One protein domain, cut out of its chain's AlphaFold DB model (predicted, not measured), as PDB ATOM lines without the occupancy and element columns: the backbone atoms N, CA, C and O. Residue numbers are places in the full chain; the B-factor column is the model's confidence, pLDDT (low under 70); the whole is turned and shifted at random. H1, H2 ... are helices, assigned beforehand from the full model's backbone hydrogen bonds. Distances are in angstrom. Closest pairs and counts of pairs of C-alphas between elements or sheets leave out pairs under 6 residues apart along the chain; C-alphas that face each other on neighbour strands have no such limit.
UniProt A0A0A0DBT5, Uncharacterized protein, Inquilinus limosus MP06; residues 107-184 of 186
ATOM      1  N   VAL A 107     220.032 156.955  82.601       59.53
ATOM      2  CA  VAL A 107     219.218 157.991  81.953       59.53
ATOM      3  C   VAL A 107     218.091 157.374  81.121       59.53
ATOM      4  O   VAL A 107     216.935 157.737  81.307       59.53
ATOM      5  N   LYS A 108     218.389 156.379  80.273       62.66
ATOM      6  CA  LYS A 108     217.370 155.745  79.417       62.66
ATOM      7  C   LYS A 108     216.352 154.936  80.200       62.66
ATOM      8  O   LYS A 108     215.199 154.883  79.808       62.66
ATOM      9  N   ALA A 109     216.745 154.306  81.299       67.75
ATOM     10  CA  ALA A 109     215.772 153.615  82.134       67.75
ATOM     11  C   ALA A 109     214.935 154.560  82.989       67.75
ATOM     12  O   ALA A 109     213.805 154.217  83.311       67.75
ATOM     13  N   THR A 110     215.441 155.755  83.305       77.00
ATOM     14  CA  THR A 110     214.607 156.811  83.892       77.00
ATOM     15  C   THR A 110     213.560 157.279  82.878       77.00
ATOM     16  O   THR A 110     212.383 157.356  83.218       77.00
ATOM     17  N   GLU A 111     213.954 157.493  81.616       84.69
ATOM     18  CA  GLU A 111     213.030 157.824  80.518       84.69
ATOM     19  C   GLU A 111     212.015 156.696  80.258       84.69
ATOM     20  O   GLU A 111     210.816 156.951  80.195       84.69
ATOM     21  N   SER A 112     212.464 155.439  80.186       89.31
ATOM     22  CA  SER A 112     211.583 154.276  80.017       89.31
ATOM     23  C   SER A 112     210.638 154.074  81.195       89.31
ATOM     24  O   SER A 112     209.480 153.723  80.996       89.31
ATOM     25  N   ARG A 113     211.101 154.307  82.427       89.62
ATOM     26  CA  ARG A 113     210.245 154.238  83.611       89.62
ATOM     27  C   ARG A 113     209.147 155.292  83.545       89.62
ATOM     28  O   ARG A 113     207.987 154.951  83.754       89.62
ATOM     29  N   GLN A 114     209.504 156.533  83.221       90.50
ATOM     30  CA  GLN A 114     208.531 157.611  83.078       90.50
ATOM     31  C   GLN A 114     207.516 157.300  81.968       90.50
ATOM     32  O   GLN A 114     206.319 157.488  82.163       90.50
ATOM     33  N   TRP A 115     207.972 156.753  80.837       94.88
ATOM     34  CA  TRP A 115     207.078 156.324  79.763       94.88
ATOM     35  C   TRP A 115     206.087 155.253  80.243       94.88
ATOM     36  O   TRP A 115     204.891 155.382  79.998       94.88
ATOM     37  N   ILE A 116     206.545 154.236  80.988       94.62
ATOM     38  CA  ILE A 116     205.657 153.188  81.525       94.62
ATOM     39  C   ILE A 116     204.669 153.772  82.545       94.62
ATOM     40  O   ILE A 116     203.504 153.383  82.551       94.62
ATOM     41  N   GLU A 117     205.097 154.717  83.385       92.75
ATOM     42  CA  GLU A 117     204.219 155.425  84.329       92.75
ATOM     43  C   GLU A 117     203.093 156.182  83.597       92.75
ATOM     44  O   GLU A 117     201.923 156.093  83.988       92.75
ATOM     45  N   GLU A 118     203.412 156.876  82.503       93.81
ATOM     46  CA  GLU A 118     202.435 157.581  81.663       93.81
ATOM     47  C   GLU A 118     201.521 156.604  80.900       93.81
ATOM     48  O   GLU A 118     200.298 156.784  80.873       93.81
ATOM     49  N   PHE A 119     202.089 155.530  80.346       93.69
ATOM     50  CA  PHE A 119     201.365 154.465  79.651       93.69
ATOM     51  C   PHE A 119     200.346 153.782  80.572       93.69
ATOM     52  O   PHE A 119     199.163 153.700  80.222       93.69
ATOM     53  N   ALA A 120     200.764 153.390  81.778       92.38
ATOM     54  CA  ALA A 120     199.901 152.820  82.811       92.38
ATOM     55  C   ALA A 120     198.781 153.795  83.202       92.38
ATOM     56  O   ALA A 120     197.595 153.448  83.150       92.38
ATOM     57  N   SER A 121     199.143 155.052  83.478       92.69
ATOM     58  CA  SER A 121     198.187 156.097  83.857       92.69
ATOM     59  C   SER A 121     197.135 156.343  82.772       92.69
ATOM     60  O   SER A 121     195.963 156.564  83.083       92.69
ATOM     61  N   SER A 122     197.505 156.239  81.490       91.44
ATOM     62  CA  SER A 122     196.583 156.405  80.356       91.44
ATOM     63  C   SER A 122     195.479 155.337  80.285       91.44
ATOM     64  O   SER A 122     194.441 155.550  79.650       91.44
ATOM     65  N   MET A 123     195.697 154.187  80.928       91.50
ATOM     66  CA  MET A 123     194.730 153.096  81.087       91.50
ATOM     67  C   MET A 123     194.042 153.118  82.461       91.50
ATOM     68  O   MET A 123     193.070 152.394  82.682       91.50
ATOM     69  N   GLY A 124     194.499 153.975  83.375       89.56
ATOM     70  CA  GLY A 124     194.051 154.005  84.764       89.56
ATOM     71  C   GLY A 124     194.669 152.913  85.640       89.56
ATOM     72  O   GLY A 124     194.057 152.572  86.649       89.56
ATOM     73  N   TYR A 125     195.835 152.383  85.257       90.25
ATOM     74  CA  TYR A 125     196.679 151.531  86.098       90.25
ATOM     75  C   TYR A 125     197.815 152.337  86.715       90.25
ATOM     76  O   TYR A 125     198.206 153.398  86.224       90.25
ATOM     77  N   THR A 126     198.378 151.800  87.783       93.19
ATOM     78  CA  THR A 126     199.665 152.225  88.318       93.19
ATOM     79  C   THR A 126     200.811 151.526  87.589       93.19
ATOM     80  O   THR A 126     200.644 150.467  86.982       93.19
ATOM     81  N   TYR A 127     202.002 152.117  87.672       90.00
ATOM     82  CA  TYR A 127     203.232 151.511  87.165       90.00
ATOM     83  C   TYR A 127     203.450 150.101  87.728       90.00
ATOM     84  O   TYR A 127     203.715 149.173  86.969       90.00
ATOM     85  N   ASP A 128     203.274 149.928  89.041       88.12
ATOM     86  CA  ASP A 128     203.512 148.646  89.706       88.12
ATOM     87  C   ASP A 128     202.527 147.562  89.241       88.12
ATOM     88  O   ASP A 128     202.933 146.420  89.043       88.12
ATOM     89  N   GLU A 129     201.256 147.903  89.000       89.25
ATOM     90  CA  GLU A 129     200.251 146.956  88.486       89.25
ATOM     91  C   GLU A 129     200.596 146.453  87.079       89.25
ATOM     92  O   GLU A 129     200.476 145.259  86.806       89.25
ATOM     93  N   VAL A 130     201.059 147.344  86.197       92.50
ATOM     94  CA  VAL A 130     201.467 146.970  84.832       92.50
ATOM     95  C   VAL A 130     202.767 146.173  84.841       92.50
ATOM     96  O   VAL A 130     202.880 145.175  84.131       92.50
ATOM     97  N   MET A 131     203.742 146.569  85.661       93.06
ATOM     98  CA  MET A 131     205.020 145.862  85.767       93.06
ATOM     99  C   MET A 131     204.878 144.484  86.408       93.06
ATOM    100  O   MET A 131     205.579 143.566  85.994       93.06
ATOM    101  N   THR A 132     203.982 144.328  87.385       90.44
ATOM    102  CA  THR A 132     203.689 143.024  88.002       90.44
ATOM    103  C   THR A 132     203.091 142.081  86.964       90.44
ATOM    104  O   THR A 132     203.690 141.051  86.687       90.44
ATOM    105  N   ALA A 133     202.021 142.500  86.281       89.94
ATOM    106  CA  ALA A 133     201.396 141.699  85.229       89.94
ATOM    107  C   ALA A 133     202.388 141.320  84.112       89.94
ATOM    108  O   ALA A 133     202.402 140.190  83.628       89.94
ATOM    109  N   ALA A 134     203.246 142.261  83.703       91.44
ATOM    110  CA  ALA A 134     204.271 142.009  82.695       91.44
ATOM    111  C   ALA A 134     205.355 141.028  83.166       91.44
ATOM    112  O   ALA A 134     205.843 140.238  82.361       91.44
ATOM    113  N   ASN A 135     205.743 141.078  84.443       91.06
ATOM    114  CA  ASN A 135     206.706 140.139  85.014       91.06
ATOM    115  C   ASN A 135     206.118 138.733  85.131       91.06
ATOM    116  O   ASN A 135     206.815 137.790  84.770       91.06
ATOM    117  N   ASP A 136     204.862 138.606  85.558       88.69
ATOM    118  CA  ASP A 136     204.179 137.316  85.692       88.69
ATOM    119  C   ASP A 136     204.110 136.607  84.329       88.69
ATOM    120  O   ASP A 136     204.617 135.495  84.185       88.69
ATOM    121  N   LEU A 137     203.666 137.308  83.276       87.94
ATOM    122  CA  LEU A 137     203.671 136.771  81.907       87.94
ATOM    123  C   LEU A 137     205.092 136.467  81.380       87.94
ATOM    124  O   LEU A 137     205.297 135.578  80.545       87.94
ATOM    125  N   ALA A 138     206.095 137.233  81.813       86.94
ATOM    126  CA  ALA A 138     207.485 136.994  81.432       86.94
ATOM    127  C   ALA A 138     208.114 135.799  82.162       86.94
ATOM    128  O   ALA A 138     209.072 135.219  81.644       86.94
ATOM    129  N   ASP A 139     207.605 135.444  83.340       85.50
ATOM    130  CA  ASP A 139     208.061 134.310  84.142       85.50
ATOM    131  C   ASP A 139     207.327 133.014  83.754       85.50
ATOM    132  O   ASP A 139     207.950 131.949  83.743       85.50
ATOM    133  N   ASP A 140     206.053 133.103  83.360       81.50
ATOM    134  CA  ASP A 140     205.232 131.987  82.879       81.50
ATOM    135  C   ASP A 140     204.341 132.422  81.695       81.50
ATOM    136  O   ASP A 140     203.525 133.335  81.800       81.50
ATOM    137  N   GLU A 141     204.476 131.734  80.552       79.19
ATOM    138  CA  GLU A 141     203.744 132.000  79.297       79.19
ATOM    139  C   GLU A 141     202.214 132.010  79.456       79.19
ATOM    140  O   GLU A 141     201.515 132.605  78.632       79.19
ATOM    141  N   TRP A 142     201.686 131.376  80.505       78.88
ATOM    142  CA  TRP A 142     200.248 131.265  80.748       78.88
ATOM    143  C   TRP A 142     199.723 132.190  81.852       78.88
ATOM    144  O   TRP A 142     198.507 132.225  82.062       78.88
ATOM    145  N   ASP A 143     200.584 132.948  82.533       85.19
ATOM    146  CA  ASP A 143     200.203 133.765  83.693       85.19
ATOM    147  C   ASP A 143     199.755 135.176  83.286       85.19
ATOM    148  O   ASP A 143     200.413 136.194  83.507       85.19
ATOM    149  N   TYR A 144     198.605 135.228  82.612       85.44
ATOM    150  CA  TYR A 144     197.939 136.482  82.277       85.44
ATOM    151  C   TYR A 144     197.178 137.032  83.478       85.44
ATOM    152  O   TYR A 144     196.355 136.347  84.091       85.44
ATOM    153  N   THR A 145     197.336 138.328  83.737       88.06
ATOM    154  CA  THR A 145     196.521 139.007  84.741       88.06
ATOM    155  C   THR A 145     195.090 139.176  84.231       88.06
ATOM    156  O   THR A 145     194.838 139.785  83.191       88.06
ATOM    157  N   TYR A 146     194.120 138.657  84.980       85.50
ATOM    158  CA  TYR A 146     192.714 138.813  84.625       85.50
ATOM    159  C   TYR A 146     192.258 140.268  84.788       85.50
ATOM    160  O   TYR A 146     192.232 140.807  85.896       85.50
ATOM    161  N   ASP A 147     191.833 140.882  83.688       83.00
ATOM    162  CA  ASP A 147     191.241 142.210  83.670       83.00
ATOM    163  C   ASP A 147     190.079 142.269  82.673       83.00
ATOM    164  O   ASP A 147     190.230 142.115  81.463       83.00
ATOM    165  N   ASN A 148     188.886 142.544  83.193       80.06
ATOM    166  CA  ASN A 148     187.655 142.608  82.410       80.06
ATOM    167  C   ASN A 148     187.293 144.035  81.961       80.06
ATOM    168  O   ASN A 148     186.173 144.282  81.515       80.06
ATOM    169  N   SER A 149     188.208 144.994  82.120       79.12
ATOM    170  CA  SER A 149     187.984 146.398  81.771       79.12
ATOM    171  C   SER A 149     188.108 146.695  80.275       79.12
ATOM    172  O   SER A 149     187.661 147.750  79.830       79.12
ATOM    173  N   GLU A 150     188.750 145.794  79.522       80.38
ATOM    174  CA  GLU A 150     189.123 145.936  78.106       80.38
ATOM    175  C   GLU A 150     190.052 147.124  77.780       80.38
ATOM    176  O   GLU A 150     190.463 147.284  76.632       80.38
ATOM    177  N   LYS A 151     190.456 147.931  78.771       84.56
ATOM    178  CA  LYS A 151     191.216 149.183  78.578       84.56
ATOM    179  C   LYS A 151     192.609 148.989  77.972       84.56
ATOM    180  O   LYS A 151     193.203 149.950  77.471       84.56
ATOM    181  N   TYR A 152     193.120 147.765  78.049       83.94
ATOM    182  CA  TYR A 152     194.434 147.359  77.569       83.94
ATOM    183  C   TYR A 152     194.427 146.835  76.124       83.94
ATOM    184  O   TYR A 152     195.503 146.674  75.553       83.94
ATOM    185  N   LYS A 153     193.259 146.540  75.530       83.75
ATOM    186  CA  LYS A 153     193.169 145.821  74.241       83.75
ATOM    187  C   LYS A 153     193.702 146.623  73.052       83.75
ATOM    188  O   LYS A 153     194.334 146.045  72.179       83.75
ATOM    189  N   ASP A 154     193.495 147.938  73.052       83.06
ATOM    190  CA  ASP A 154     193.869 148.835  71.946       83.06
ATOM    191  C   ASP A 154     195.161 149.618  72.237       83.06
ATOM    192  O   ASP A 154     195.279 150.804  71.920       83.06
ATOM    193  N   ARG A 155     196.118 148.991  72.928       87.12
ATOM    194  CA  ARG A 155     197.353 149.643  73.382       87.12
ATOM    195  C   ARG A 155     198.574 149.071  72.690       87.12
ATOM    196  O   ARG A 155     198.602 147.893  72.338       87.12
ATOM    197  N   ASP A 156     199.580 149.923  72.532       87.94
ATOM    198  CA  ASP A 156     200.841 149.561  71.897       87.94
ATOM    199  C   ASP A 156     201.747 148.802  72.878       87.94
ATOM    200  O   ASP A 156     202.663 149.342  73.499       87.94
ATOM    201  N   TRP A 157     201.423 147.525  73.075       91.00
ATOM    202  CA  TRP A 157     202.224 146.628  73.899       91.00
ATOM    203  C   TRP A 157     203.552 146.266  73.224       91.00
ATOM    204  O   TRP A 157     204.511 145.941  73.919       91.00
ATOM    205  N   GLU A 158     203.657 146.388  71.897       89.56
ATOM    206  CA  GLU A 158     204.923 146.221  71.183       89.56
ATOM    207  C   GLU A 158     205.937 147.308  71.564       89.56
ATOM    208  O   GLU A 158     207.112 146.981  71.738       89.56
ATOM    209  N   GLU A 159     205.499 148.555  71.772       91.44
ATOM    210  CA  GLU A 159     206.333 149.649  72.297       91.44
ATOM    211  C   GLU A 159     206.622 149.506  73.804       91.44
ATOM    212  O   GLU A 159     207.716 149.842  74.264       91.44
ATOM    213  N   PHE A 160     205.691 148.935  74.577       93.62
ATOM    214  CA  PHE A 160     205.874 148.713  76.018       93.62
ATOM    215  C   PHE A 160     207.064 147.800  76.338       93.62
ATOM    216  O   PHE A 160     207.858 148.095  77.235       93.62
ATOM    217  N   TRP A 161     207.208 146.683  75.624       92.31
ATOM    218  CA  TRP A 161     208.197 145.670  75.990       92.31
ATOM    219  C   TRP A 161     209.657 146.137  75.901       92.31
ATOM    220  O   TRP A 161     210.402 145.852  76.837       92.31
ATOM    221  N   PRO A 162     210.091 146.896  74.877       92.06
ATOM    222  CA  PRO A 162     211.397 147.544  74.887       92.06
ATOM    223  C   PRO A 162     211.638 148.403  76.136       92.06
ATOM    224  O   PRO A 162     212.729 148.364  76.703       92.06
ATOM    225  N   HIS A 163     210.638 149.154  76.615       91.12
ATOM    226  CA  HIS A 163     210.766 149.926  77.853       91.12
ATOM    227  C   HIS A 163     210.868 149.018  79.086       91.12
ATOM    228  O   HIS A 163     211.704 149.273  79.958       91.12
ATOM    229  N   TRP A 164     210.091 147.933  79.138       91.88
ATOM    230  CA  TRP A 164     210.186 146.918  80.190       91.88
ATOM    231  C   TRP A 164     211.579 146.274  80.239       91.88
ATOM    232  O   TRP A 164     212.160 146.159  81.319       91.88
ATOM    233  N   GLU A 165     212.175 145.942  79.089       88.81
ATOM    234  CA  GLU A 165     213.538 145.397  79.004       88.81
ATOM    235  C   GLU A 165     214.582 146.389  79.541       88.81
ATOM    236  O   GLU A 165     215.490 146.012  80.283       88.81
ATOM    237  N   GLN A 166     214.440 147.681  79.217       86.81
ATOM    238  CA  GLN A 166     215.348 148.722  79.710       86.81
ATOM    239  C   GLN A 166     215.260 148.912  81.226       86.81
ATOM    240  O   GLN A 166     216.281 149.183  81.858       86.81
ATOM    241  N   VAL A 167     214.062 148.803  81.807       85.44
ATOM    242  CA  VAL A 167     213.850 149.040  83.242       85.44
ATOM    243  C   VAL A 167     214.191 147.812  84.085       85.44
ATOM    244  O   VAL A 167     214.772 147.954  85.156       85.44
ATOM    245  N   THR A 168     213.874 146.609  83.609       82.50
ATOM    246  CA  THR A 168     214.154 145.361  84.338       82.50
ATOM    247  C   THR A 168     215.560 144.822  84.085       82.50
ATOM    248  O   THR A 168     216.049 143.988  84.847       82.50
ATOM    249  N   GLY A 169     216.202 145.249  82.995       80.31
ATOM    250  CA  GLY A 169     217.436 144.647  82.497       80.31
ATOM    251  C   GLY A 169     217.253 143.213  81.982       80.31
ATOM    252  O   GLY A 169     218.251 142.542  81.711       80.31
ATOM    253  N   ARG A 170     216.009 142.732  81.864       83.75
ATOM    254  CA  ARG A 170     215.650 141.420  81.314       83.75
ATOM    255  C   ARG A 170     215.385 141.545  79.814       83.75
ATOM    256  O   ARG A 170     215.062 142.621  79.328       83.75
ATOM    257  N   THR A 171     215.499 140.442  79.081       85.81
ATOM    258  CA  THR A 171     215.045 140.359  77.683       85.81
ATOM    259  C   THR A 171     213.624 139.820  77.659       85.81
ATOM    260  O   THR A 171     213.323 138.867  78.383       85.81
ATOM    261  N   LYS A 172     212.757 140.417  76.843       86.50
ATOM    262  CA  LYS A 172     211.395 139.944  76.626       86.50
ATOM    263  C   LYS A 172     211.472 138.509  76.086       86.50
ATOM    264  O   LYS A 172     212.104 138.293  75.049       86.50
ATOM    265  N   PRO A 173     210.817 137.538  76.736       84.44
ATOM    266  CA  PRO A 173     210.762 136.175  76.229       84.44
ATOM    267  C   PRO A 173     210.135 136.076  74.829       84.44
ATOM    268  O   PRO A 173     209.207 136.813  74.495       84.44
ATOM    269  N   GLU A 174     210.611 135.132  74.011       83.06
ATOM    270  CA  GLU A 174     210.124 134.937  72.633       83.06
ATOM    271  C   GLU A 174     208.637 134.551  72.560       83.06
ATOM    272  O   GLU A 174     207.983 134.861  71.564       83.06
ATOM    273  N   HIS A 175     208.091 133.924  73.613       79.75
ATOM    274  CA  HIS A 175     206.668 133.570  73.703       79.75
ATOM    275  C   HIS A 175     205.751 134.791  73.798       79.75
ATOM    276  O   HIS A 175     204.568 134.726  73.469       79.75
ATOM    277  N   ILE A 176     206.293 135.944  74.191       83.06
ATOM    278  CA  ILE A 176     205.549 137.193  74.226       83.06
ATOM    279  C   ILE A 176     205.590 137.828  72.833       83.06
ATOM    280  O   ILE A 176     206.476 138.622  72.495       83.06
ATOM    281  N   TYR A 177     204.569 137.542  72.026       75.25
ATOM    282  CA  TYR A 177     204.376 138.100  70.676       75.25
ATOM    283  C   TYR A 177     203.965 139.588  70.662       75.25
ATOM    284  O   TYR A 177     203.232 140.019  69.782       75.25
ATOM    285  N   GLY A 178     204.401 140.376  71.651       69.94
ATOM    286  CA  GLY A 178     204.030 141.789  71.786       69.94
ATOM    287  C   GLY A 178     202.625 142.010  72.348       69.94
ATOM    288  O   GLY A 178     202.124 143.123  72.299       69.94
ATOM    289  N   GLY A 179     201.987 140.961  72.877       81.88
ATOM    290  CA  GLY A 179     200.655 141.037  73.471       81.88
ATOM    291  C   GLY A 179     200.634 141.692  74.852       81.88
ATOM    292  O   GLY A 179     201.666 141.832  75.514       81.88
ATOM    293  N   ALA A 180     199.430 142.067  75.280       89.00
ATOM    294  CA  ALA A 180     199.172 142.572  76.620       89.00
ATOM    295  C   ALA A 180     199.383 141.480  77.682       89.00
ATOM    296  O   ALA A 180     198.986 140.339  77.442       89.00
ATOM    297  N   PRO A 181     199.868 141.824  78.887       90.25
ATOM    298  CA  PRO A 181     199.912 140.906  80.024       90.25
ATOM    299  C   PRO A 181     198.540 140.671  80.678       90.25
ATOM    300  O   PRO A 181     198.456 140.156  81.790       90.25
ATOM    301  N   TYR A 182     197.453 141.048  79.997       89.88
ATOM    302  CA  TYR A 182     196.094 140.992  80.519       89.88
ATOM    303  C   TYR A 182     195.172 140.144  79.642       89.88
ATOM    304  O   TYR A 182     195.226 140.203  78.408       89.88
ATOM    305  N   SER A 183     194.257 139.409  80.271       85.69
ATOM    306  CA  SER A 183     193.215 138.629  79.595       85.69
ATOM    307  C   SER A 183     191.815 138.956  80.139       85.69
ATOM    308  O   SER A 183     191.632 139.243  81.319       85.69
ATOM    309  N   CYS A 184     190.800 138.901  79.267       74.94
ATOM    310  CA  CYS A 184     189.388 139.075  79.648       74.94
ATOM    311  C   CYS A 184     188.669 137.732  79.876       74.94
ATOM    312  O   CYS A 184     187.449 137.698  80.036       74.94
TER     313      CYS A 184
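This is residues 107 to 184 of the 186 residues of an uncharacterized protein of Inquilinus limosus MP06 (UniProt A0A0A0DBT5). A long helix, H1, lies along one side; H3 packs slantwise on it, and H2 starts beside it and runs away nearly at right angles. Two long loops, residues 140 to 156 and 169 to 184, come together in a short parallel pairing, 145 to 146 with 182 to 183. The 78 printed residues hold three named helices, H1, H2, H3 in chain order, and no named strand: all helix, compact, radius of gyration of the C-alphas 11.5 A, spans 35 by 26 by 18 A.

H1, residues 107 to 123, begins at C-alpha (219.218, 157.991, 81.953) and measures 25.0 A. H2, residues 127 to 139, measures 18.1 A. H3, residues 157 to 168, measures 15.9 A and ends at C-alpha (214.154, 145.361, 84.338).

H1 touches H3, opposite ways at a steep tilt of 45 degrees; the closest C-alphas, Ser 112 and His 163, are 4.9 A apart. With residues 116 to 121 alone, H1 touches H2, about perpendicular at 78 degrees; the closest C-alphas, Glu 117 and Tyr 127, are 4.9 A apart. H2 and H3 are close but not clearly touching, C-alphas Met 131 and Trp 164 being closest at 7.7 A. Every O i to N i+4 pair is within hydrogen-bond range in H2, 12 of 13 in H1 and 6 of 8 in H3.

The farthest C-alphas, Val 107 and Cys 184, are 35.4 A apart. The printed part has no cut; the link H2 to H3 is long. Residues 107 to 109 and 178 have pLDDT under 70.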